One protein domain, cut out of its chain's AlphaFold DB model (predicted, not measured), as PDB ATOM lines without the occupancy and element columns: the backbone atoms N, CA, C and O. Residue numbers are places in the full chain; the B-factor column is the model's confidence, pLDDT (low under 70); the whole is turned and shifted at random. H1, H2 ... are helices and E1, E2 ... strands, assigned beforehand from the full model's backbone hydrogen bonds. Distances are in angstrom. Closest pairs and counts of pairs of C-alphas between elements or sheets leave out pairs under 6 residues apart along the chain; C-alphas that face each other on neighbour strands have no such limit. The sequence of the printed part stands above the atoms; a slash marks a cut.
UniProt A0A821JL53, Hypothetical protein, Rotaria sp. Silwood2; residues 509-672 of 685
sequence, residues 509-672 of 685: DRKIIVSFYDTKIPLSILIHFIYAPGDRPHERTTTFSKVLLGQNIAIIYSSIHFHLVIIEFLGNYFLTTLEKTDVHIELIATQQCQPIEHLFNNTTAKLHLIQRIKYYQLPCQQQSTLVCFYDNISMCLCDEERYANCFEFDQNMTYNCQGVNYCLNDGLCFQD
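What this domain is: This is residues 509 to 672 of the 685 residues of the protein "Hypothetical protein" of Rotaria sp. Silwood2 (UniProt A0A821JL53). The model has two lobes: a larger sandwich of two crossed sheets, and a smaller lobe in which short helices gather round a three-stranded sheet. From the small lobe a long link, residues 649 to 667, returns past the four-stranded sheet to end in E11, near E3. The printed part has 164 residues, with seven strands E1 to E7, then helices H1 to H4, then strands E8 to E11; the class is mixed, helices and strands. The sheets run E3 E2 E5 E6, antiparallel, E4 E1 E7, mixed, and E8 E9 E10, antiparallel. The whole is compact, with a radius of gyration of the C-alphas of 16.8 A, and spans 44 by 39 by 37 A.

Where its parts are: The largest sheet holds E3, residues 539 to 546 and 23.5 A long, E2, 524 to 531 and 22.8 A, E5, 564 to 569, and E6, 572 to 576. The second holds E4, 553 to 558, E1, 510 to 516 and 19.3 A, and E7, 584 to 587. E1 begins at C-alpha 510, (259.141, 338.432, 351.882). H1 is residues 596 to 599, H2 602 to 605, H3 609 to 615 and H4 617 to 622. E8 is 628 to 631, E9 634 to 638, E10 644 to 648. E11, 668 to 671, ends at C-alpha 671, (279.756, 332.395, 350.731).

How they stand to each other: In the strongly twisted largest sheet, E2 and E3 form a hairpin, with N 527 and O 543 2.8 A apart, within hydrogen-bond range, as are N 528 and O 566 of E2 and E5, 2.8 A, and N 574 and O 567 of hairpin E5 and E6, 2.8 A. The second sheet makes a sandwich with it, two sheets face to face, their strands at 46 degrees. There E4 and E1 are antiparallel, with N 512 and O 556 2.7 A apart, and E1 and E7 parallel, with N 585 and O 513 2.8 A apart. The closest C-alphas of E6 and E8, Leu 575 and Cys 628, are 6.9 A apart. E8 E9 E10 form a meander, each strand the antiparallel neighbour of the one before, with N 636 and O 629 2.8 A apart and N 645 and O 637 2.8 A apart. H4 is on this sheet at a height of 8.4 A, only just over E9, on which 3 of its C-alphas fall; H3 only grazes it. H1 is on it too, at the sheet's level, with a height of 3.2 A from a local plane of only just 6 C-alphas. H2 is close to but not clearly touching H3, with the C-alphas of Thr 604 and Arg 612 closest at 6.5 A. Every O i to N i+4 pair is within hydrogen-bond range in H4, but 1 of 3 in H3, where 3 of 4 O i to N i+3 pairs are within range; H1 and H2, with 4 residues each, are too short for any O i to N i+4 pair.

The domain as a whole: The C-alphas farthest apart, of Glu 641 and Asn 665, are 50.4 A apart. The printed part has no cut, and its one long link is E10 to E11, 19 residues. E11 pairs with no named strand. Mean pLDDT of the printed part is 82.5; residues under 70 include 577 to 583, 653 to 656 and 658 to 662.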
ATOM      1  N   ASP A 509     260.726 342.111 354.582       84.69
ATOM      2  CA  ASP A 509     261.203 341.080 353.672       84.69
ATOM      3  C   ASP A 509     260.105 340.049 353.425       84.69
ATOM      4  O   ASP A 509     259.341 339.683 354.327       84.69
ATOM      5  N   ARG A 510     260.045 339.532 352.198       81.81
ATOM      6  CA  ARG A 510     259.141 338.432 351.882       81.81
ATOM      7  C   ARG A 510     259.668 337.194 352.591       81.81
ATOM      8  O   ARG A 510     260.821 336.801 352.401       81.81
ATOM      9  N   LYS A 511     258.822 336.585 353.419       83.88
ATOM     10  CA  LYS A 511     259.069 335.239 353.926       83.88
ATOM     11  C   LYS A 511     258.916 334.288 352.739       83.88
ATOM     12  O   LYS A 511     257.982 334.436 351.967       83.88
ATOM     13  N   ILE A 512     259.835 333.355 352.575       83.00
ATOM     14  CA  ILE A 512     259.800 332.295 351.572       83.00
ATOM     15  C   ILE A 512     259.948 330.998 352.354       83.00
ATOM     16  O   ILE A 512     260.913 330.829 353.101       83.00
ATOM     17  N   ILE A 513     258.957 330.121 352.251       84.75
ATOM     18  CA  ILE A 513     258.922 328.845 352.964       84.75
ATOM     19  C   ILE A 513     259.081 327.746 351.932       84.75
ATOM     20  O   ILE A 513     258.166 327.530 351.147       84.75
ATOM     21  N   VAL A 514     260.210 327.053 351.967       86.25
ATOM     22  CA  VAL A 514     260.495 325.894 351.125       86.25
ATOM     23  C   VAL A 514     260.117 324.645 351.908       86.25
ATOM     24  O   VAL A 514     260.736 324.382 352.936       86.25
ATOM     25  N   SER A 515     259.111 323.898 351.468       86.19
ATOM     26  CA  SER A 515     258.722 322.613 352.058       86.19
ATOM     27  C   SER A 515     259.226 321.450 351.211       86.19
ATOM     28  O   SER A 515     259.132 321.468 349.987       86.19
ATOM     29  N   PHE A 516     259.779 320.435 351.874       85.00
ATOM     30  CA  PHE A 516     260.288 319.225 351.232       85.00
ATOM     31  C   PHE A 516     259.239 318.115 351.350       85.00
ATOM     32  O   PHE A 516     258.994 317.611 352.452       85.00
ATOM     33  N   TYR A 517     258.635 317.730 350.223       77.56
ATOM     34  CA  TYR A 517     257.726 316.586 350.123       77.56
ATOM     35  C   TYR A 517     258.363 315.495 349.256       77.56
ATOM     36  O   TYR A 517     258.971 315.798 348.232       77.56
ATOM     37  N   ASP A 518     258.281 314.234 349.690       70.25
ATOM     38  CA  ASP A 518     258.807 313.054 348.975       70.25
ATOM     39  C   ASP A 518     260.271 313.163 348.490       70.25
ATOM     40  O   ASP A 518     260.688 312.520 347.526       70.25
ATOM     41  N   THR A 519     261.089 313.961 349.179       69.19
ATOM     42  CA  THR A 519     262.503 314.202 348.861       69.19
ATOM     43  C   THR A 519     263.380 314.026 350.101       69.19
ATOM     44  O   THR A 519     262.921 314.117 351.242       69.19
ATOM     45  N   LYS A 520     264.674 313.738 349.902       77.38
ATOM     46  CA  LYS A 520     265.637 313.680 351.012       77.38
ATOM     47  C   LYS A 520     265.825 315.086 351.580       77.38
ATOM     48  O   LYS A 520     266.269 315.969 350.854       77.38
ATOM     49  N   ILE A 521     265.538 315.265 352.867       80.00
ATOM     50  CA  ILE A 521     265.697 316.552 353.554       80.00
ATOM     51  C   ILE A 521     267.199 316.859 353.697       80.00
ATOM     52  O   ILE A 521     267.908 316.095 354.362       80.00
ATOM     53  N   PRO A 522     267.713 317.939 353.082       82.88
ATOM     54  CA  PRO A 522     269.121 318.309 353.186       82.88
ATOM     55  C   PRO A 522     269.394 319.084 354.485       82.88
ATOM     56  O   PRO A 522     268.486 319.655 355.074       82.88
ATOM     57  N   LEU A 523     270.657 319.166 354.920       82.25
ATOM     58  CA  LEU A 523     271.057 320.032 356.049       82.25
ATOM     59  C   LEU A 523     271.065 321.523 355.670       82.25
ATOM     60  O   LEU A 523     270.893 322.402 356.517       82.25
ATOM     61  N   SER A 524     271.275 321.810 354.391       82.81
ATOM     62  CA  SER A 524     271.281 323.156 353.835       82.81
ATOM     63  C   SER A 524     270.856 323.133 352.377       82.81
ATOM     64  O   SER A 524     271.111 322.160 351.670       82.81
ATOM     65  N   ILE A 525     270.269 324.236 351.934       85.62
ATOM     66  CA  ILE A 525     269.905 324.476 350.540       85.62
ATOM     67  C   ILE A 525     270.578 325.743 350.031       85.62
ATOM     68  O   ILE A 525     270.743 326.705 350.788       85.62
ATOM     69  N   LEU A 526     270.926 325.745 348.749       86.44
ATOM     70  CA  LEU A 526     271.265 326.937 347.985       86.44
ATOM     71  C   LEU A 526     270.018 327.411 347.239       86.44
ATOM     72  O   LEU A 526     269.181 326.618 346.811       86.44
ATOM     73  N   ILE A 527     269.860 328.723 347.139       86.50
ATOM     74  CA  ILE A 527     268.697 329.369 346.540       86.50
ATOM     75  C   ILE A 527     269.222 330.440 345.602       86.50
ATOM     76  O   ILE A 527     269.833 331.417 346.042       86.50
ATOM     77  N   HIS A 528     268.972 330.258 344.315       88.56
ATOM     78  CA  HIS A 528     269.370 331.177 343.265       88.56
ATOM     79  C   HIS A 528     268.155 331.988 342.834       88.56
ATOM     80  O   HIS A 528     267.224 331.464 342.226       88.56
ATOM     81  N   PHE A 529     268.175 333.277 343.149       87.56
ATOM     82  CA  PHE A 529     267.228 334.258 342.645       87.56
ATOM     83  C   PHE A 529     267.708 334.740 341.278       87.56
ATOM     84  O   PHE A 529     268.806 335.293 341.180       87.56
ATOM     85  N   ILE A 530     266.905 334.524 340.236       89.50
ATOM     86  CA  ILE A 530     267.210 334.968 338.873       89.50
ATOM     87  C   ILE A 530     266.307 336.143 338.524       89.50
ATOM     88  O   ILE A 530     265.082 336.011 338.471       89.50
ATOM     89  N   TYR A 531     266.917 337.292 338.261       88.75
ATOM     90  CA  TYR A 531     266.244 338.477 337.758       88.75
ATOM     91  C   TYR A 531     266.561 338.657 336.270       88.75
ATOM     92  O   TYR A 531     267.662 339.057 335.907       88.75
ATOM     93  N   ALA A 532     265.596 338.327 335.410       89.12
ATOM     94  CA  ALA A 532     265.678 338.472 333.957       89.12
ATOM     95  C   ALA A 532     264.720 339.564 333.423       89.12
ATOM     96  O   ALA A 532     263.564 339.256 333.149       89.12
ATOM     97  N   PRO A 533     265.157 340.830 333.314       84.62
ATOM     98  CA  PRO A 533     264.304 341.925 332.839       84.62
ATOM     99  C   PRO A 533     264.158 342.008 331.307       84.62
ATOM    100  O   PRO A 533     263.308 342.746 330.824       84.62
ATOM    101  N   GLY A 534     264.973 341.275 330.538       84.19
ATOM    102  CA  GLY A 534     264.923 341.231 329.068       84.19
ATOM    103  C   GLY A 534     265.649 342.377 328.343       84.19
ATOM    104  O   GLY A 534     266.034 342.218 327.190       84.19
ATOM    105  N   ASP A 535     265.917 343.503 329.010       82.81
ATOM    106  CA  ASP A 535     266.649 344.660 328.463       82.81
ATOM    107  C   ASP A 535     268.162 344.645 328.767       82.81
ATOM    108  O   ASP A 535     268.943 345.371 328.149       82.81
ATOM    109  N   ARG A 536     268.588 343.799 329.707       85.69
ATOM    110  CA  ARG A 536     269.979 343.614 330.148       85.69
ATOM    111  C   ARG A 536     270.232 342.158 330.562       85.69
ATOM    112  O   ARG A 536     269.261 341.413 330.730       85.69
ATOM    113  N   PRO A 537     271.500 341.729 330.748       88.31
ATOM    114  CA  PRO A 537     271.811 340.369 331.182       88.31
ATOM    115  C   PRO A 537     271.061 339.998 332.462       88.31
ATOM    116  O   PRO A 537     270.876 340.843 333.342       88.31
ATOM    117  N   HIS A 538     270.662 338.732 332.584       89.75
ATOM    118  CA  HIS A 538     270.030 338.253 333.807       89.75
ATOM    119  C   HIS A 538     271.012 338.318 334.980       89.75
ATOM    120  O   HIS A 538     272.193 337.986 334.868       89.75
ATOM    121  N   GLU A 539     270.504 338.719 336.138       88.50
ATOM    122  CA  GLU A 539     271.276 338.780 337.372       88.50
ATOM    123  C   GLU A 539     270.941 337.562 338.240       88.50
ATOM    124  O   GLU A 539     269.773 337.289 338.534       88.50
ATOM    125  N   ARG A 540     271.970 336.823 338.668       87.06
ATOM    126  CA  ARG A 540     271.842 335.717 339.625       87.06
ATOM    127  C   ARG A 540     272.336 336.159 340.995       87.06
ATOM    128  O   ARG A 540     273.524 336.423 341.166       87.06
ATOM    129  N   THR A 541     271.448 336.146 341.983       85.50
ATOM    130  CA  THR A 541     271.819 336.295 343.395       85.50
ATOM    131  C   THR A 541     271.624 334.972 344.117       85.50
ATOM    132  O   THR A 541     270.505 334.470 344.202       85.50
ATOM    133  N   THR A 542     272.701 334.410 344.657       83.38
ATOM    134  CA  THR A 542     272.657 333.144 345.396       83.38
ATOM    135  C   THR A 542     272.678 333.415 346.895       83.38
ATOM    136  O   THR A 542     273.514 334.161 347.394       83.38
ATOM    137  N   THR A 543     271.773 332.788 347.635       82.50
ATOM    138  CA  THR A 543     271.828 332.720 349.097       82.50
ATOM    139  C   THR A 543     271.668 331.274 349.541       82.50
ATOM    140  O   THR A 543     271.430 330.387 348.727       82.50
ATOM    141  N   PHE A 544     271.797 331.016 350.834       83.69
ATOM    142  CA  PHE A 544     271.623 329.682 351.385       83.69
ATOM    143  C   PHE A 544     270.802 329.735 352.668       83.69
ATOM    144  O   PHE A 544     270.739 330.765 353.349       83.69
ATOM    145  N   SER A 545     270.176 328.612 353.002       84.19
ATOM    146  CA  SER A 545     269.444 328.435 354.253       84.19
ATOM    147  C   SER A 545     269.749 327.076 354.864       84.19
ATOM    148  O   SER A 545     269.973 326.097 354.150       84.19
ATOM    149  N   LYS A 546     269.781 327.023 356.197       84.69
ATOM    150  CA  LYS A 546     269.927 325.776 356.950       84.69
ATOM    151  C   LYS A 546     268.548 325.191 357.209       84.69
ATOM    152  O   LYS A 546     267.629 325.919 357.579       84.69
ATOM    153  N   VAL A 547     268.430 323.877 357.082       84.75
ATOM    154  CA  VAL A 547     267.233 323.148 357.499       84.75
ATOM    155  C   VAL A 547     267.479 322.640 358.914       84.75
ATOM    156  O   VAL A 547     268.471 321.960 359.180       84.75
ATOM    157  N   LEU A 548     266.614 323.019 359.852       80.88
ATOM    158  CA  LEU A 548     266.747 322.582 361.239       80.88
ATOM    159  C   LEU A 548     266.438 321.084 361.352       80.88
ATOM    160  O   LEU A 548     265.525 320.568 360.708       80.88
ATOM    161  N   LEU A 549     267.183 320.387 362.212       78.06
ATOM    162  CA  LEU A 549     266.975 318.964 362.488       78.06
ATOM    163  C   LEU A 549     265.526 318.702 362.927       78.06
ATOM    164  O   LEU A 549     265.023 319.341 363.850       78.06
ATOM    165  N   GLY A 550     264.867 317.749 362.263       77.00
ATOM    166  CA  GLY A 550     263.471 317.383 362.528       77.00
ATOM    167  C   GLY A 550     262.426 318.276 361.850       77.00
ATOM    168  O   GLY A 550     261.235 318.035 362.033       77.00
ATOM    169  N   GLN A 551     262.836 319.277 361.065       83.81
ATOM    170  CA  GLN A 551     261.935 320.080 360.238       83.81
ATOM    171  C   GLN A 551     261.996 319.636 358.773       83.81
ATOM    172  O   GLN A 551     263.045 319.247 358.269       83.81
ATOM    173  N   ASN A 552     260.863 319.736 358.080       85.25
ATOM    174  CA  ASN A 552     260.731 319.530 356.635       85.25
ATOM    175  C   ASN A 552     260.553 320.858 355.882       85.25
ATOM    176  O   ASN A 552     260.053 320.866 354.758       85.25
ATOM    177  N   ILE A 553     260.923 321.975 356.512       86.56
ATOM    178  CA  ILE A 553     260.818 323.305 355.926       86.56
ATOM    179  C   ILE A 553     262.112 324.094 356.105       86.56
ATOM    180  O   ILE A 553     262.767 324.012 357.144       86.56
ATOM    181  N   ALA A 554     262.445 324.908 355.110       86.50
ATOM    182  CA  ALA A 554     263.434 325.969 355.210       86.50
ATOM    183  C   ALA A 554     262.727 327.321 355.080       86.50
ATOM    184  O   ALA A 554     261.889 327.510 354.201       86.50
ATOM    185  N   ILE A 555     263.056 328.268 355.957       83.62
ATOM    186  CA  ILE A 555     262.488 329.620 355.927       83.62
ATOM    187  C   ILE A 555     263.589 330.594 355.529       83.62
ATOM    188  O   ILE A 555     264.697 330.541 356.062       83.62
ATOM    189  N   ILE A 556     263.272 331.486 354.597       84.44
ATOM    190  CA  ILE A 556     264.158 332.550 354.135       84.44
ATOM    191  C   ILE A 556     263.391 333.862 354.151       84.44
ATOM    192  O   ILE A 556     262.210 333.904 353.823       84.44
ATOM    193  N   TYR A 557     264.073 334.937 354.519       82.88
ATOM    194  CA  TYR A 557     263.574 336.296 354.375       82.88
ATOM    195  C   TYR A 557     264.392 336.990 353.294       82.88
ATOM    196  O   TYR A 557     265.622 337.030 353.378       82.88
ATOM    197  N   SER A 558     263.720 337.469 352.250       82.69
ATOM    198  CA  SER A 558     264.368 338.159 351.140       82.69
ATOM    199  C   SER A 558     263.482 339.271 350.592       82.69
ATOM    200  O   SER A 558     262.285 339.089 350.374       82.69
ATOM    201  N   SER A 559     264.082 340.429 350.338       80.25
ATOM    202  CA  SER A 559     263.488 341.521 349.564       80.25
ATOM    203  C   SER A 559     264.038 341.586 348.138       80.25
ATOM    204  O   SER A 559     263.807 342.573 347.443       80.25
ATOM    205  N   ILE A 560     264.825 340.584 347.724       79.94
ATOM    206  CA  ILE A 560     265.403 340.524 346.381       79.94
ATOM    207  C   ILE A 560     264.253 340.438 345.382       79.94
ATOM    208  O   ILE A 560     263.315 339.660 345.560       79.94
ATOM    209  N   HIS A 561     264.325 341.258 344.340       81.25
ATOM    210  CA  HIS A 561     263.421 341.154 343.211       81.25
ATOM    211  C   HIS A 561     263.943 340.076 342.259       81.25
ATOM    212  O   HIS A 561     265.131 340.042 341.946       81.25
ATOM    213  N   PHE A 562     263.073 339.156 341.855       85.12
ATOM    214  CA  PHE A 562     263.420 338.006 341.032       85.12
ATOM    215  C   PHE A 562     262.216 337.592 340.195       85.12
ATOM    216  O   PHE A 562     261.075 337.812 340.598       85.12
ATOM    217  N   HIS A 563     262.489 336.941 339.071       85.50
ATOM    218  CA  HIS A 563     261.477 336.314 338.231       85.50
ATOM    219  C   HIS A 563     261.440 334.791 338.429       85.50
ATOM    220  O   HIS A 563     260.363 334.196 338.425       85.50
ATOM    221  N   LEU A 564     262.601 334.161 338.665       86.75
ATOM    222  CA  LEU A 564     262.725 332.720 338.916       86.75
ATOM    223  C   LEU A 564     263.462 332.455 340.224       86.75
ATOM    224  O   LEU A 564     264.358 333.212 340.612       86.75
ATOM    225  N   VAL A 565     263.135 331.327 340.851       87.38
ATOM    226  CA  VAL A 565     263.924 330.757 341.941       87.38
ATOM    227  C   VAL A 565     264.348 329.349 341.548       87.38
ATOM    228  O   VAL A 565     263.537 328.540 341.103       87.38
ATOM    229  N   ILE A 566     265.633 329.054 341.715       89.50
ATOM    230  CA  ILE A 566     266.175 327.703 341.572       89.50
ATOM    231  C   ILE A 566     266.705 327.284 342.933       89.50
ATOM    232  O   ILE A 566     267.503 328.003 343.534       89.50
ATOM    233  N   ILE A 567     266.253 326.136 343.423       88.81
ATOM    234  CA  ILE A 567     266.723 325.565 344.682       88.81
ATOM    235  C   ILE A 567     267.690 324.438 344.354       88.81
ATOM    236  O   ILE A 567     267.346 323.513 343.623       88.81
ATOM    237  N   GLU A 568     268.897 324.519 344.900       88.06
ATOM    238  CA  GLU A 568     269.937 323.514 344.731       88.06
ATOM    239  C   GLU A 568     270.230 322.832 346.071       88.06
ATOM    240  O   GLU A 568     270.471 323.478 347.096       88.06
ATOM    241  N   PHE A 569     270.218 321.500 346.065       84.69
ATOM    242  CA  PHE A 569     270.716 320.691 347.173       84.69
ATOM    243  C   PHE A 569     271.120 319.297 346.701       84.69
ATOM    244  O   PHE A 569     270.507 318.723 345.801       84.69
ATOM    245  N   LEU A 570     272.151 318.728 347.337       78.94
ATOM    246  CA  LEU A 570     272.680 317.396 347.008       78.94
ATOM    247  C   LEU A 570     273.017 317.227 345.506       78.94
ATOM    248  O   LEU A 570     272.862 316.134 344.966       78.94
ATOM    249  N   GLY A 571     273.441 318.308 344.835       80.06
ATOM    250  CA  GLY A 571     273.773 318.322 343.405       80.06
ATOM    251  C   GLY A 571     272.573 318.303 342.450       80.06
ATOM    252  O   GLY A 571     272.767 318.145 341.250       80.06
ATOM    253  N   ASN A 572     271.345 318.443 342.959       86.81
ATOM    254  CA  ASN A 572     270.130 318.512 342.149       86.81
ATOM    255  C   ASN A 572     269.563 319.930 342.145       86.81
ATOM    256  O   ASN A 572     269.572 320.603 343.179       86.81
ATOM    257  N   TYR A 573     269.002 320.332 341.006       89.75
ATOM    258  CA  TYR A 573     268.365 321.631 340.805       89.75
ATOM    259  C   TYR A 573     266.852 321.468 340.692       89.75
ATOM    260  O   TYR A 573     266.367 320.618 339.948       89.75
ATOM    261  N   PHE A 574     266.107 322.304 341.402       88.50
ATOM    262  CA  PHE A 574     264.651 322.344 341.369       88.50
ATOM    263  C   PHE A 574     264.214 323.737 340.943       88.50
ATOM    264  O   PHE A 574     264.536 324.721 341.615       88.50
ATOM    265  N   LEU A 575     263.504 323.828 339.821       85.00
ATOM    266  CA  LEU A 575     262.962 325.097 339.352       85.00
ATOM    267  C   LEU A 575     261.610 325.352 340.008       85.00
ATOM    268  O   LEU A 575     260.717 324.509 339.965       85.00
ATOM    269  N   THR A 576     261.430 326.566 340.514       73.56
ATOM    270  CA  THR A 576     260.119 327.078 340.899       73.56
ATOM    271  C   THR A 576     259.882 328.453 340.261       73.56
ATOM    272  O   THR A 576     260.669 329.389 340.401       73.56
ATOM    273  N   THR A 577     258.782 328.555 339.520       66.25
ATOM    274  CA  THR A 577     258.254 329.747 338.825       66.25
ATOM    275  C   THR A 577     256.973 330.214 339.541       66.25
ATOM    276  O   THR A 577     256.396 329.450 340.309       66.25
ATOM    277  N   LEU A 578     256.399 331.412 339.392       55.41
ATOM    278  CA  LEU A 578     256.685 332.681 338.709       55.41
ATOM    279  C   LEU A 578     255.768 333.678 339.441       55.41
ATOM    280  O   LEU A 578     254.568 333.427 339.484       55.41
ATOM    281  N   GLU A 579     256.310 334.718 340.078       48.59
ATOM    282  CA  GLU A 579     255.573 335.903 340.565       48.59
ATOM    283  C   GLU A 579     254.196 335.700 341.249       48.59
ATOM    284  O   GLU A 579     253.365 336.606 341.285       48.59
ATOM    285  N   LYS A 580     253.927 334.539 341.855       47.88
ATOM    286  CA  LYS A 580     252.758 334.383 342.715       47.88
ATOM    287  C   LYS A 580     253.058 335.110 344.014       47.88
ATOM    288  O   LYS A 580     254.141 334.992 344.582       47.88
ATOM    289  N   THR A 581     252.072 335.837 344.522       50.22
ATOM    290  CA  THR A 581     252.096 336.416 345.876       50.22
ATOM    291  C   THR A 581     252.279 335.362 346.974       50.22
ATOM    292  O   THR A 581     252.434 335.713 348.144       50.22
ATOM    293  N   ASP A 582     252.259 334.078 346.608       52.50
ATOM    294  CA  ASP A 582     252.393 332.948 347.503       52.50
ATOM    295  C   ASP A 582     253.841 332.751 347.966       52.50
ATOM    296  O   ASP A 582     254.752 332.344 347.254       52.50
ATOM    297  N   VAL A 583     253.997 333.036 349.252       66.69
ATOM    298  CA  VAL A 583     255.170 332.906 350.126       66.69
ATOM    299  C   VAL A 583     255.599 331.440 350.348       66.69
ATOM    300  O   VAL A 583     256.626 331.178 350.980       66.69
ATOM    301  N   HIS A 584     254.839 330.466 349.837       73.44
ATOM    302  CA  HIS A 584     255.084 329.037 350.029       73.44
ATOM    303  C   HIS A 584     255.530 328.354 348.734       73.44
ATOM    304  O   HIS A 584     254.809 328.362 347.741       73.44
ATOM    305  N   ILE A 585     256.713 327.747 348.774       74.31
ATOM    306  CA  ILE A 585     257.299 326.945 347.705       74.31
ATOM    307  C   ILE A 585     257.265 325.493 348.168       74.31
ATOM    308  O   ILE A 585     257.998 325.112 349.082       74.31
ATOM    309  N   GLU A 586     256.427 324.683 347.533       74.94
ATOM    310  CA  GLU A 586     256.395 323.241 347.760       74.94
ATOM    311  C   GLU A 586     257.302 322.550 346.746       74.94
ATOM    312  O   GLU A 586     257.028 322.588 345.547       74.94
ATOM    313  N   LEU A 587     258.385 321.932 347.225       75.56
ATOM    314  CA  LEU A 587     259.288 321.161 346.381       75.56
ATOM    315  C   LEU A 587     258.760 319.744 346.212       75.56
ATOM    316  O   LEU A 587     258.734 318.950 347.156       75.56
ATOM    317  N   ILE A 588     258.388 319.440 344.972       71.31
ATOM    318  CA  ILE A 588     257.932 318.123 344.533       71.31
ATOM    319  C   ILE A 588     258.996 317.547 343.595       71.31
ATOM    320  O   ILE A 588     259.575 318.272 342.787       71.31
ATOM    321  N   ALA A 589     259.234 316.233 343.650       70.44
ATOM    322  CA  ALA A 589     260.224 315.555 342.804       70.44
ATOM    323  C   ALA A 589     260.051 315.830 341.290       70.44
ATOM    324  O   ALA A 589     261.023 315.811 340.542       70.44
ATOM    325  N   THR A 590     258.835 316.141 340.830       71.69
ATOM    326  CA  THR A 590     258.533 316.469 339.425       71.69
ATOM    327  C   THR A 590     259.070 317.829 338.965       71.69
ATOM    328  O   THR A 590     259.144 318.068 337.766       71.69
ATOM    329  N   GLN A 591     259.440 318.722 339.887       79.62
ATOM    330  CA  GLN A 591     260.035 320.034 339.583       79.62
ATOM    331  C   GLN A 591     261.565 319.978 339.443       79.62
ATOM    332  O   GLN A 591     262.218 321.007 339.258       79.62
ATOM    333  N   GLN A 592     262.155 318.786 339.565       89.12
ATOM    334  CA  GLN A 592     263.589 318.590 339.419       89.12
ATOM    335  C   GLN A 592     264.015 318.767 337.958       89.12
ATOM    336  O   GLN A 592     263.565 318.028 337.076       89.12
ATOM    337  N   CYS A 593     264.940 319.693 337.716       91.25
ATOM    338  CA  CYS A 593     265.573 319.842 336.416       91.25
ATOM    339  C   CYS A 593     266.470 318.636 336.136       91.25
ATOM    340  O   CYS A 593     267.245 318.216 336.997       91.25
ATOM    341  N   GLN A 594     266.361 318.074 334.934       91.69
ATOM    342  CA  GLN A 594     267.156 316.912 334.541       91.69
ATOM    343  C   GLN A 594     268.484 317.340 333.892       91.69
ATOM    344  O   GLN A 594     268.504 318.325 333.149       91.69
ATOM    345  N   PRO A 595     269.587 316.608 334.121       92.44
ATOM    346  CA  PRO A 595     270.829 316.824 333.387       92.44
ATOM    347  C   PRO A 595     270.663 316.412 331.919       92.44
ATOM    348  O   PRO A 595     269.989 315.423 331.605       92.44
ATOM    349  N   ILE A 596     271.294 317.150 331.008       90.81
ATOM    350  CA  ILE A 596     271.158 316.917 329.568       90.81
ATOM    351  C   ILE A 596     271.687 315.545 329.134       90.81
ATOM    352  O   ILE A 596     271.173 314.956 328.182       90.81
ATOM    353  N   GLU A 597     272.651 314.986 329.867       89.38
ATOM    354  CA  GLU A 597     273.208 313.651 329.639       89.38
ATOM    355  C   GLU A 597     272.172 312.534 329.802       89.38
ATOM    356  O   GLU A 597     272.346 311.455 329.241       89.38
ATOM    357  N   HIS A 598     271.103 312.772 330.569       89.56
ATOM    358  CA  HIS A 598     270.006 311.816 330.736       89.56
ATOM    359  C   HIS A 598     268.914 311.979 329.673       89.56
ATOM    360  O   HIS A 598     268.139 311.051 329.446       89.56
ATOM    361  N   LEU A 599     268.836 313.150 329.036       90.38
ATOM    362  CA  LEU A 599     267.810 313.476 328.043       90.38
ATOM    363  C   LEU A 599     268.259 313.150 326.620       90.38
ATOM    364  O   LEU A 599     267.440 312.809 325.770       90.38
ATOM    365  N   PHE A 600     269.560 313.248 326.354       90.44
ATOM    366  CA  PHE A 600     270.135 313.003 325.041       90.44
ATOM    367  C   PHE A 600     270.869 311.672 324.942       90.44
ATOM    368  O   PHE A 600     271.456 311.162 325.892       90.44
ATOM    369  N   ASN A 601     270.906 311.139 323.719       88.19
ATOM    370  CA  ASN A 601     271.782 310.025 323.384       88.19
ATOM    371  C   ASN A 601     273.253 310.420 323.601       88.19
ATOM    372  O   ASN A 601     273.644 311.571 323.398       88.19
ATOM    373  N   ASN A 602     274.095 309.435 323.928       81.75
ATOM    374  CA  ASN A 602     275.522 309.626 324.233       81.75
ATOM    375  C   ASN A 602     276.297 310.360 323.114       81.75
ATOM    376  O   ASN A 602     277.286 311.035 323.381       81.75
ATOM    377  N   THR A 603     275.855 310.244 321.858       87.06
ATOM    378  CA  THR A 603     276.421 310.980 320.718       87.06
ATOM    379  C   THR A 603     276.058 312.463 320.756       87.06
ATOM    380  O   THR A 603     276.952 313.301 320.689       87.06
ATOM    381  N   THR A 604     274.775 312.797 320.914       85.94
ATOM    382  CA  THR A 604     274.273 314.181 320.918       85.94
ATOM    383  C   THR A 604     274.754 314.954 322.144       85.94
ATOM    384  O   THR A 604     275.169 316.103 322.022       85.94
ATOM    385  N   ALA A 605     274.785 314.314 323.317       86.31
ATOM    386  CA  ALA A 605     275.273 314.929 324.554       86.31
ATOM    387  C   ALA A 605     276.749 315.368 324.456       86.31
ATOM    388  O   ALA A 605     277.140 316.367 325.055       86.31
ATOM    389  N   LYS A 606     277.564 314.668 323.654       88.56
ATOM    390  CA  LYS A 606     278.998 314.953 323.459       88.56
ATOM    391  C   LYS A 606     279.307 315.931 322.325       88.56
ATOM    392  O   LYS A 606     280.481 316.225 322.103       88.56
ATOM    393  N   LEU A 607     278.298 316.420 321.604       88.75
ATOM    394  CA  LEU A 607     278.501 317.424 320.562       88.75
ATOM    395  C   LEU A 607     279.048 318.730 321.147       88.75
ATOM    396  O   LEU A 607     278.826 319.055 322.316       88.75
ATOM    397  N   HIS A 608     279.741 319.499 320.306       89.50
ATOM    398  CA  HIS A 608     280.141 320.854 320.664       89.50
ATOM    399  C   HIS A 608     278.897 321.711 320.936       89.50
ATOM    400  O   HIS A 608     277.870 321.533 320.281       89.50
ATOM    401  N   LEU A 609     278.993 322.671 321.858       89.19
ATOM    402  CA  LEU A 609     277.854 323.470 322.320       89.19
ATOM    403  C   LEU A 609     277.037 324.091 321.171       89.19
ATOM    404  O   LEU A 609     275.814 324.005 321.188       89.19
ATOM    405  N   ILE A 610     277.705 324.647 320.153       89.62
ATOM    406  CA  ILE A 610     277.043 325.267 318.986       89.62
ATOM    407  C   ILE A 610     276.155 324.287 318.206       89.62
ATOM    408  O   ILE A 610     275.110 324.668 317.697       89.62
ATOM    409  N   GLN A 611     276.547 323.013 318.135       90.44
ATOM    410  CA  GLN A 611     275.754 321.963 317.501       90.44
ATOM    411  C   GLN A 611     274.681 321.461 318.464       90.44
ATOM    412  O   GLN A 611     273.545 321.238 318.063       90.44
ATOM    413  N   ARG A 612     275.035 321.295 319.743       91.31
ATOM    414  CA  ARG A 612     274.169 320.711 320.767       91.31
ATOM    415  C   ARG A 612     272.965 321.598 321.103       91.31
ATOM    416  O   ARG A 612     271.864 321.064 321.210       91.31
ATOM    417  N   ILE A 613     273.150 322.921 321.197       91.62
ATOM    418  CA  ILE A 613     272.073 323.894 321.477       91.62
ATOM    419  C   ILE A 613     270.921 323.760 320.478       91.62
ATOM    420  O   ILE A 613     269.764 323.814 320.878       91.62
ATOM    421  N   LYS A 614     271.210 323.486 319.202       91.50
ATOM    422  CA  LYS A 614     270.197 323.348 318.140       91.50
ATOM    423  C   LYS A 614     269.219 322.185 318.376       91.50
ATOM    424  O   LYS A 614     268.148 322.150 317.782       91.50
ATOM    425  N   TYR A 615     269.557 321.254 319.274       92.25
ATOM    426  CA  TYR A 615     268.699 320.138 319.681       92.25
ATOM    427  C   TYR A 615     267.917 320.405 320.977       92.25
ATOM    428  O   TYR A 615     267.098 319.569 321.357       92.25
ATOM    429  N   TYR A 616     268.134 321.532 321.670       92.81
ATOM    430  CA  TYR A 616     267.563 321.808 323.005       92.81
ATOM    431  C   TYR A 616     266.040 321.898 323.017       92.81
ATOM    432  O   TYR A 616     265.431 321.750 324.068       92.81
ATOM    433  N   GLN A 617     265.423 322.067 321.853       92.88
ATOM    434  CA  GLN A 617     263.973 322.053 321.695       92.88
ATOM    435  C   GLN A 617     263.379 320.641 321.879       92.88
ATOM    436  O   GLN A 617     262.272 320.485 322.393       92.88
ATOM    437  N   LEU A 618     264.131 319.587 321.528       92.38
ATOM    438  CA  LEU A 618     263.635 318.205 321.510       92.38
ATOM    439  C   LEU A 618     263.172 317.671 322.876       92.38
ATOM    440  O   LEU A 618     262.098 317.067 322.917       92.38
ATOM    441  N   PRO A 619     263.907 317.849 323.995       93.12
ATOM    442  CA  PRO A 619     263.470 317.321 325.286       93.12
ATOM    443  C   PRO A 619     262.119 317.887 325.725       93.12
ATOM    444  O   PRO A 619     261.266 317.137 326.201       93.12
ATOM    445  N   CYS A 620     261.890 319.187 325.505       92.44
ATOM    446  CA  CYS A 620     260.619 319.827 325.835       92.44
ATOM    447  C   CYS A 620     259.466 319.277 324.982       92.44
ATOM    448  O   CYS A 620     258.384 319.015 325.514       92.44
ATOM    449  N   GLN A 621     259.703 319.016 323.695       91.50
ATOM    450  CA  GLN A 621     258.702 318.448 322.786       91.50
ATOM    451  C   GLN A 621     258.387 316.972 323.079       91.50
ATOM    452  O   GLN A 621     257.237 316.549 322.969       91.50
ATOM    453  N   GLN A 622     259.390 316.174 323.457       91.31
ATOM    454  CA  GLN A 622     259.241 314.727 323.657       91.31
ATOM    455  C   GLN A 622     258.670 314.352 325.028       91.31
ATOM    456  O   GLN A 622     257.978 313.341 325.151       91.31
ATOM    457  N   GLN A 623     258.962 315.137 326.066       89.69
ATOM    458  CA  GLN A 623     258.557 314.846 327.441       89.69
ATOM    459  C   GLN A 623     257.655 315.952 327.975       89.69
ATOM    460  O   GLN A 623     258.145 316.946 328.494       89.69
ATOM    461  N   SER A 624     256.335 315.777 327.917       85.56
ATOM    462  CA  SER A 624     255.372 316.800 328.366       85.56
ATOM    463  C   SER A 624     255.484 317.172 329.852       85.56
ATOM    464  O   SER A 624     255.117 318.279 330.231       85.56
ATOM    465  N   THR A 625     256.013 316.280 330.695       87.75
ATOM    466  CA  THR A 625     256.221 316.523 332.133       87.75
ATOM    467  C   THR A 625     257.527 317.253 332.449       87.75
ATOM    468  O   THR A 625     257.741 317.624 333.600       87.75
ATOM    469  N   LEU A 626     258.425 317.428 331.471       89.81
ATOM    470  CA  LEU A 626     259.701 318.107 331.681       89.81
ATOM    471  C   LEU A 626     259.461 319.614 331.825       89.81
ATOM    472  O   LEU A 626     258.941 320.252 330.904       89.81
ATOM    473  N   VAL A 627     259.838 320.161 332.981       89.56
ATOM    474  CA  VAL A 627     259.722 321.594 333.299       89.56
ATOM    475  C   VAL A 627     261.013 322.338 332.958       89.56
ATOM    476  O   VAL A 627     260.983 323.444 332.424       89.56
ATOM    477  N   CYS A 628     262.157 321.728 333.259       92.94
ATOM    478  CA  CYS A 628     263.470 322.311 333.037       92.94
ATOM    479  C   CYS A 628     264.536 321.233 332.886       92.94
ATOM    480  O   CYS A 628     264.378 320.092 333.329       92.94
ATOM    481  N   PHE A 629     265.653 321.625 332.294       94.12
ATOM    482  CA  PHE A 629     266.855 320.814 332.198       94.12
ATOM    483  C   PHE A 629     268.087 321.710 332.165       94.12
ATOM    484  O   PHE A 629     267.977 322.924 331.989       94.12
ATOM    485  N   TYR A 630     269.260 321.124 332.349       92.69
ATOM    486  CA  TYR A 630     270.504 321.880 332.351       92.69
ATOM    487  C   TYR A 630     271.633 321.149 331.636       92.69
ATOM    488  O   TYR A 630     271.692 319.924 331.602       92.69
ATOM    489  N   ASP A 631     272.547 321.945 331.102       89.69
ATOM    490  CA  ASP A 631     273.836 321.568 330.529       89.69
ATOM    491  C   ASP A 631     274.945 322.307 331.301       89.69
ATOM    492  O   ASP A 631     274.649 323.211 332.076       89.69
ATOM    493  N   ASN A 632     276.218 321.979 331.080       83.88
ATOM    494  CA  ASN A 632     277.368 322.491 331.843       83.88
ATOM    495  C   ASN A 632     277.386 324.014 332.079       83.88
ATOM    496  O   ASN A 632     277.901 324.466 333.100       83.88
ATOM    497  N   ILE A 633     276.870 324.805 331.131       86.75
ATOM    498  CA  ILE A 633     276.866 326.274 331.204       86.75
ATOM    499  C   ILE A 633     275.479 326.907 331.046       86.75
ATOM    500  O   ILE A 633     275.368 328.133 331.017       86.75
ATOM    501  N   SER A 634     274.420 326.113 330.877       90.94
ATOM    502  CA  SER A 634     273.093 326.630 330.532       90.94
ATOM    503  C   SER A 634     272.000 325.941 331.329       90.94
ATOM    504  O   SER A 634     271.991 324.721 331.467       90.94
ATOM    505  N   MET A 635     271.048 326.733 331.809       93.31
ATOM    506  CA  MET A 635     269.794 326.257 332.384       93.31
ATOM    507  C   MET A 635     268.675 326.573 331.396       93.31
ATOM    508  O   MET A 635     268.598 327.692 330.891       93.31
ATOM    509  N   CYS A 636     267.823 325.593 331.121       94.06
ATOM    510  CA  CYS A 636     266.768 325.662 330.119       94.06
ATOM    511  C   CYS A 636     265.401 325.411 330.747       94.06
ATOM    512  O   CYS A 636     265.225 324.481 331.539       94.06
ATOM    513  N   LEU A 637     264.428 326.229 330.362       92.69
ATOM    514  CA  LEU A 637     263.032 326.143 330.781       92.69
ATOM    515  C   LEU A 637     262.191 325.668 329.600       92.69
ATOM    516  O   LEU A 637     262.402 326.150 328.493       92.69
ATOM    517  N   CYS A 638     261.237 324.766 329.822       91.38
ATOM    518  CA  CYS A 638     260.244 324.424 328.807       91.38
ATOM    519  C   CYS A 638     259.029 325.348 328.950       91.38
ATOM    520  O   CYS A 638     258.410 325.377 330.015       91.38
ATOM    521  N   ASP A 639     258.696 326.090 327.898       86.38
ATOM    522  CA  ASP A 639     257.536 326.985 327.877       86.38
ATOM    523  C   ASP A 639     256.209 326.239 327.611       86.38
ATOM    524  O   ASP A 639     256.153 325.004 327.531       86.38
ATOM    525  N   GLU A 640     255.112 326.998 327.514       84.50
ATOM    526  CA  GLU A 640     253.772 326.461 327.237       84.50
ATOM    527  C   GLU A 640     253.649 325.870 325.824       84.50
ATOM    528  O   GLU A 640     252.944 324.877 325.636       84.50
ATOM    529  N   GLU A 641     254.370 326.432 324.851       85.50
ATOM    530  CA  GLU A 641     254.439 325.942 323.468       85.50
ATOM    531  C   GLU A 641     255.398 324.738 323.325       85.50
ATOM    532  O   GLU A 641     255.522 324.155 322.249       85.50
ATOM    533  N   ARG A 642     256.003 324.294 324.439       90.38
ATOM    534  CA  ARG A 642     256.969 323.190 324.547       90.38
ATOM    535  C   ARG A 642     258.281 323.450 323.812       90.38
ATOM    536  O   ARG A 642     258.962 322.499 323.423       90.38
ATOM    537  N   TYR A 643     258.675 324.712 323.712       90.81
ATOM    538  CA  TYR A 643     260.012 325.129 323.323       90.81
ATOM    539  C   TYR A 643     260.893 325.378 324.547       90.81
ATOM    540  O   TYR A 643     260.438 325.732 325.635       90.81
ATOM    541  N   ALA A 644     262.186 325.134 324.376       93.06
ATOM    542  CA  ALA A 644     263.203 325.453 325.351       93.06
ATOM    543  C   ALA A 644     263.554 326.940 325.280       93.06
ATOM    544  O   ALA A 644     263.765 327.500 324.204       93.06
ATOM    545  N   ASN A 645     263.699 327.547 326.451       93.06
ATOM    546  CA  ASN A 645     264.203 328.892 326.642       93.06
ATOM    547  C   ASN A 645     265.349 328.858 327.658       93.06
ATOM    548  O   ASN A 645     265.132 328.555 328.835       93.06
ATOM    549  N   CYS A 646     266.573 329.126 327.202       93.56
ATOM    550  CA  CYS A 646     267.779 328.894 327.991       93.56
ATOM    551  C   CYS A 646     268.552 330.170 328.314       93.56
ATOM    552  O   CYS A 646     268.619 331.108 327.521       93.56
ATOM    553  N   PHE A 647     269.218 330.158 329.466       92.25
ATOM    554  CA  PHE A 647     270.111 331.221 329.913       92.25
ATOM    555  C   PHE A 647     271.411 330.660 330.484       92.25
ATOM    556  O   PHE A 647     271.483 329.502 330.897       92.25
ATOM    557  N   GLU A 648     272.452 331.495 330.506       90.19
ATOM    558  CA  GLU A 648     273.755 331.130 331.065       90.19
ATOM    559  C   GLU A 648     273.632 330.865 332.575       90.19
ATOM    560  O   GLU A 648     273.209 331.722 333.353       90.19
ATOM    561  N   PHE A 649     274.009 329.663 332.998       88.50
ATOM    562  CA  PHE A 649     273.974 329.234 334.387       88.50
ATOM    563  C   PHE A 649     275.225 328.410 334.690       88.50
ATOM    564  O   PHE A 649     275.278 327.212 334.433       88.50
ATOM    565  N   ASP A 650     276.244 329.072 335.238       81.88
ATOM    566  CA  ASP A 650     277.478 328.407 335.659       81.88
ATOM    567  C   ASP A 650     277.225 327.564 336.917       81.88
ATOM    568  O   ASP A 650     276.922 328.115 337.986       81.88
ATOM    569  N   GLN A 651     277.333 326.242 336.764       77.81
ATOM    570  CA  GLN A 651     277.179 325.239 337.826       77.81
ATOM    571  C   GLN A 651     278.442 325.088 338.677       77.81
ATOM    572  O   GLN A 651     278.365 324.687 339.833       77.81
ATOM    573  N   ASN A 652     279.606 325.453 338.136       70.44
ATOM    574  CA  ASN A 652     280.894 325.320 338.813       70.44
ATOM    575  C   ASN A 652     281.255 326.566 339.630       70.44
ATOM    576  O   ASN A 652     282.421 326.740 340.002       70.44
ATOM    577  N   MET A 653     280.281 327.434 339.933       65.62
ATOM    578  CA  MET A 653     280.513 328.587 340.798       65.62
ATOM    579  C   MET A 653     280.908 328.121 342.202       65.62
ATOM    580  O   MET A 653     280.085 327.819 343.064       65.62
ATOM    581  N   THR A 654     282.216 328.083 342.434       61.00
ATOM    582  CA  THR A 654     282.810 327.725 343.716       61.00
ATOM    583  C   THR A 654     282.977 328.989 344.544       61.00
ATOM    584  O   THR A 654     283.930 329.750 344.401       61.00
ATOM    585  N   TYR A 655     282.049 329.227 345.465       63.19
ATOM    586  CA  TYR A 655     282.191 330.298 346.451       63.19
ATOM    587  C   TYR A 655     283.093 329.858 347.613       63.19
ATOM    588  O   TYR A 655     282.698 329.944 348.771       63.19
ATOM    589  N   ASN A 656     284.302 329.380 347.303       65.06
ATOM    590  CA  ASN A 656     285.248 328.729 348.221       65.06
ATOM    591  C   ASN A 656     285.942 329.683 349.218       65.06
ATOM    592  O   ASN A 656     287.128 329.524 349.514       65.06
ATOM    593  N   CYS A 657     285.233 330.709 349.698       70.38
ATOM    594  CA  CYS A 657     285.737 331.698 350.653       70.38
ATOM    595  C   CYS A 657     287.102 332.301 350.255       70.38
ATOM    596  O   CYS A 657     287.923 332.638 351.104       70.38
ATOM    597  N   GLN A 658     287.349 332.415 348.939       66.88
ATOM    598  CA  GLN A 658     288.594 332.915 348.336       66.88
ATOM    599  C   GLN A 658     289.862 332.188 348.827       66.88
ATOM    600  O   GLN A 658     290.935 332.782 348.905       66.88
ATOM    601  N   GLY A 659     289.746 330.904 349.176       59.66
ATOM    602  CA  GLY A 659     290.855 330.099 349.698       59.66
ATOM    603  C   GLY A 659     291.165 330.326 351.181       59.66
ATOM    604  O   GLY A 659     292.029 329.642 351.728       59.66
ATOM    605  N   VAL A 660     290.449 331.231 351.858       60.56
ATOM    606  CA  VAL A 660     290.517 331.395 353.311       60.56
ATOM    607  C   VAL A 660     289.407 330.546 353.920       60.56
ATOM    608  O   VAL A 660     288.256 330.964 354.026       60.56
ATOM    609  N   ASN A 661     289.733 329.300 354.263       63.00
ATOM    610  CA  ASN A 661     288.758 328.403 354.865       63.00
ATOM    611  C   ASN A 661     288.498 328.804 356.326       63.00
ATOM    612  O   ASN A 661     289.298 328.517 357.212       63.00
ATOM    613  N   TYR A 662     287.371 329.472 356.575       67.19
ATOM    614  CA  TYR A 662     286.921 329.828 357.928       67.19
ATOM    615  C   TYR A 662     286.318 328.643 358.687       67.19
ATOM    616  O   TYR A 662     285.974 328.762 359.866       67.19
ATOM    617  N   CYS A 663     286.137 327.514 358.009       72.38
ATOM    618  CA  CYS A 663     285.546 326.324 358.576       72.38
ATOM    619  C   CYS A 663     286.615 325.491 359.274       72.38
ATOM    620  O   CYS A 663     287.685 325.217 358.737       72.38
ATOM    621  N   LEU A 664     286.306 325.081 360.500       72.38
ATOM    622  CA  LEU A 664     287.151 324.168 361.258       72.38
ATOM    623  C   LEU A 664     287.052 322.749 360.678       72.38
ATOM    624  O   LEU A 664     286.053 322.403 360.045       72.38
ATOM    625  N   ASN A 665     288.065 321.922 360.954       72.31
ATOM    626  CA  ASN A 665     288.124 320.505 360.566       72.31
ATOM    627  C   ASN A 665     287.991 320.258 359.051       72.31
ATOM    628  O   ASN A 665     287.258 319.363 358.644       72.31
ATOM    629  N   ASP A 666     288.656 321.072 358.225       68.75
ATOM    630  CA  ASP A 666     288.671 320.937 356.758       68.75
ATOM    631  C   ASP A 666     287.283 320.974 356.084       68.75
ATOM    632  O   ASP A 666     287.125 320.551 354.939       68.75
ATOM    633  N   GLY A 667     286.272 321.527 356.766       70.75
ATOM    634  CA  GLY A 667     284.941 321.718 356.192       70.75
ATOM    635  C   GLY A 667     284.969 322.641 354.971       70.75
ATOM    636  O   GLY A 667     285.773 323.566 354.894       70.75
ATOM    637  N   LEU A 668     284.075 322.421 354.011       73.94
ATOM    638  CA  LEU A 668     283.939 323.275 352.833       73.94
ATOM    639  C   LEU A 668     283.220 324.577 353.198       73.94
ATOM    640  O   LEU A 668     282.149 324.561 353.808       73.94
ATOM    641  N   CYS A 669     283.804 325.704 352.800       77.75
ATOM    642  CA  CYS A 669     283.262 327.037 353.037       77.75
ATOM    643  C   CYS A 669     282.554 327.558 351.787       77.75
ATOM    644  O   CYS A 669     283.153 327.602 350.712       77.75
ATOM    645  N   PHE A 670     281.300 327.978 351.948       74.81
ATOM    646  CA  PHE A 670     280.512 328.637 350.912       74.81
ATOM    647  C   PHE A 670     280.118 330.035 351.374       74.81
ATOM    648  O   PHE A 670     279.710 330.208 352.521       74.81
ATOM    649  N   GLN A 671     280.189 331.017 350.481       77.62
ATOM    650  CA  GLN A 671     279.756 332.395 350.731       77.62
ATOM    651  C   GLN A 671     278.790 332.887 349.650       77.62
ATOM    652  O   GLN A 671     278.778 332.372 348.539       77.62
ATOM    653  N   ASP A 672     277.964 333.876 349.968       72.81
ATOM    654  CA  ASP A 672     276.971 334.439 349.041       72.81
ATOM    655  C   ASP A 672     277.577 335.362 347.968       72.81
ATOM    656  O   ASP A 672     277.080 335.438 346.846       72.81
TER     657      ASP A 672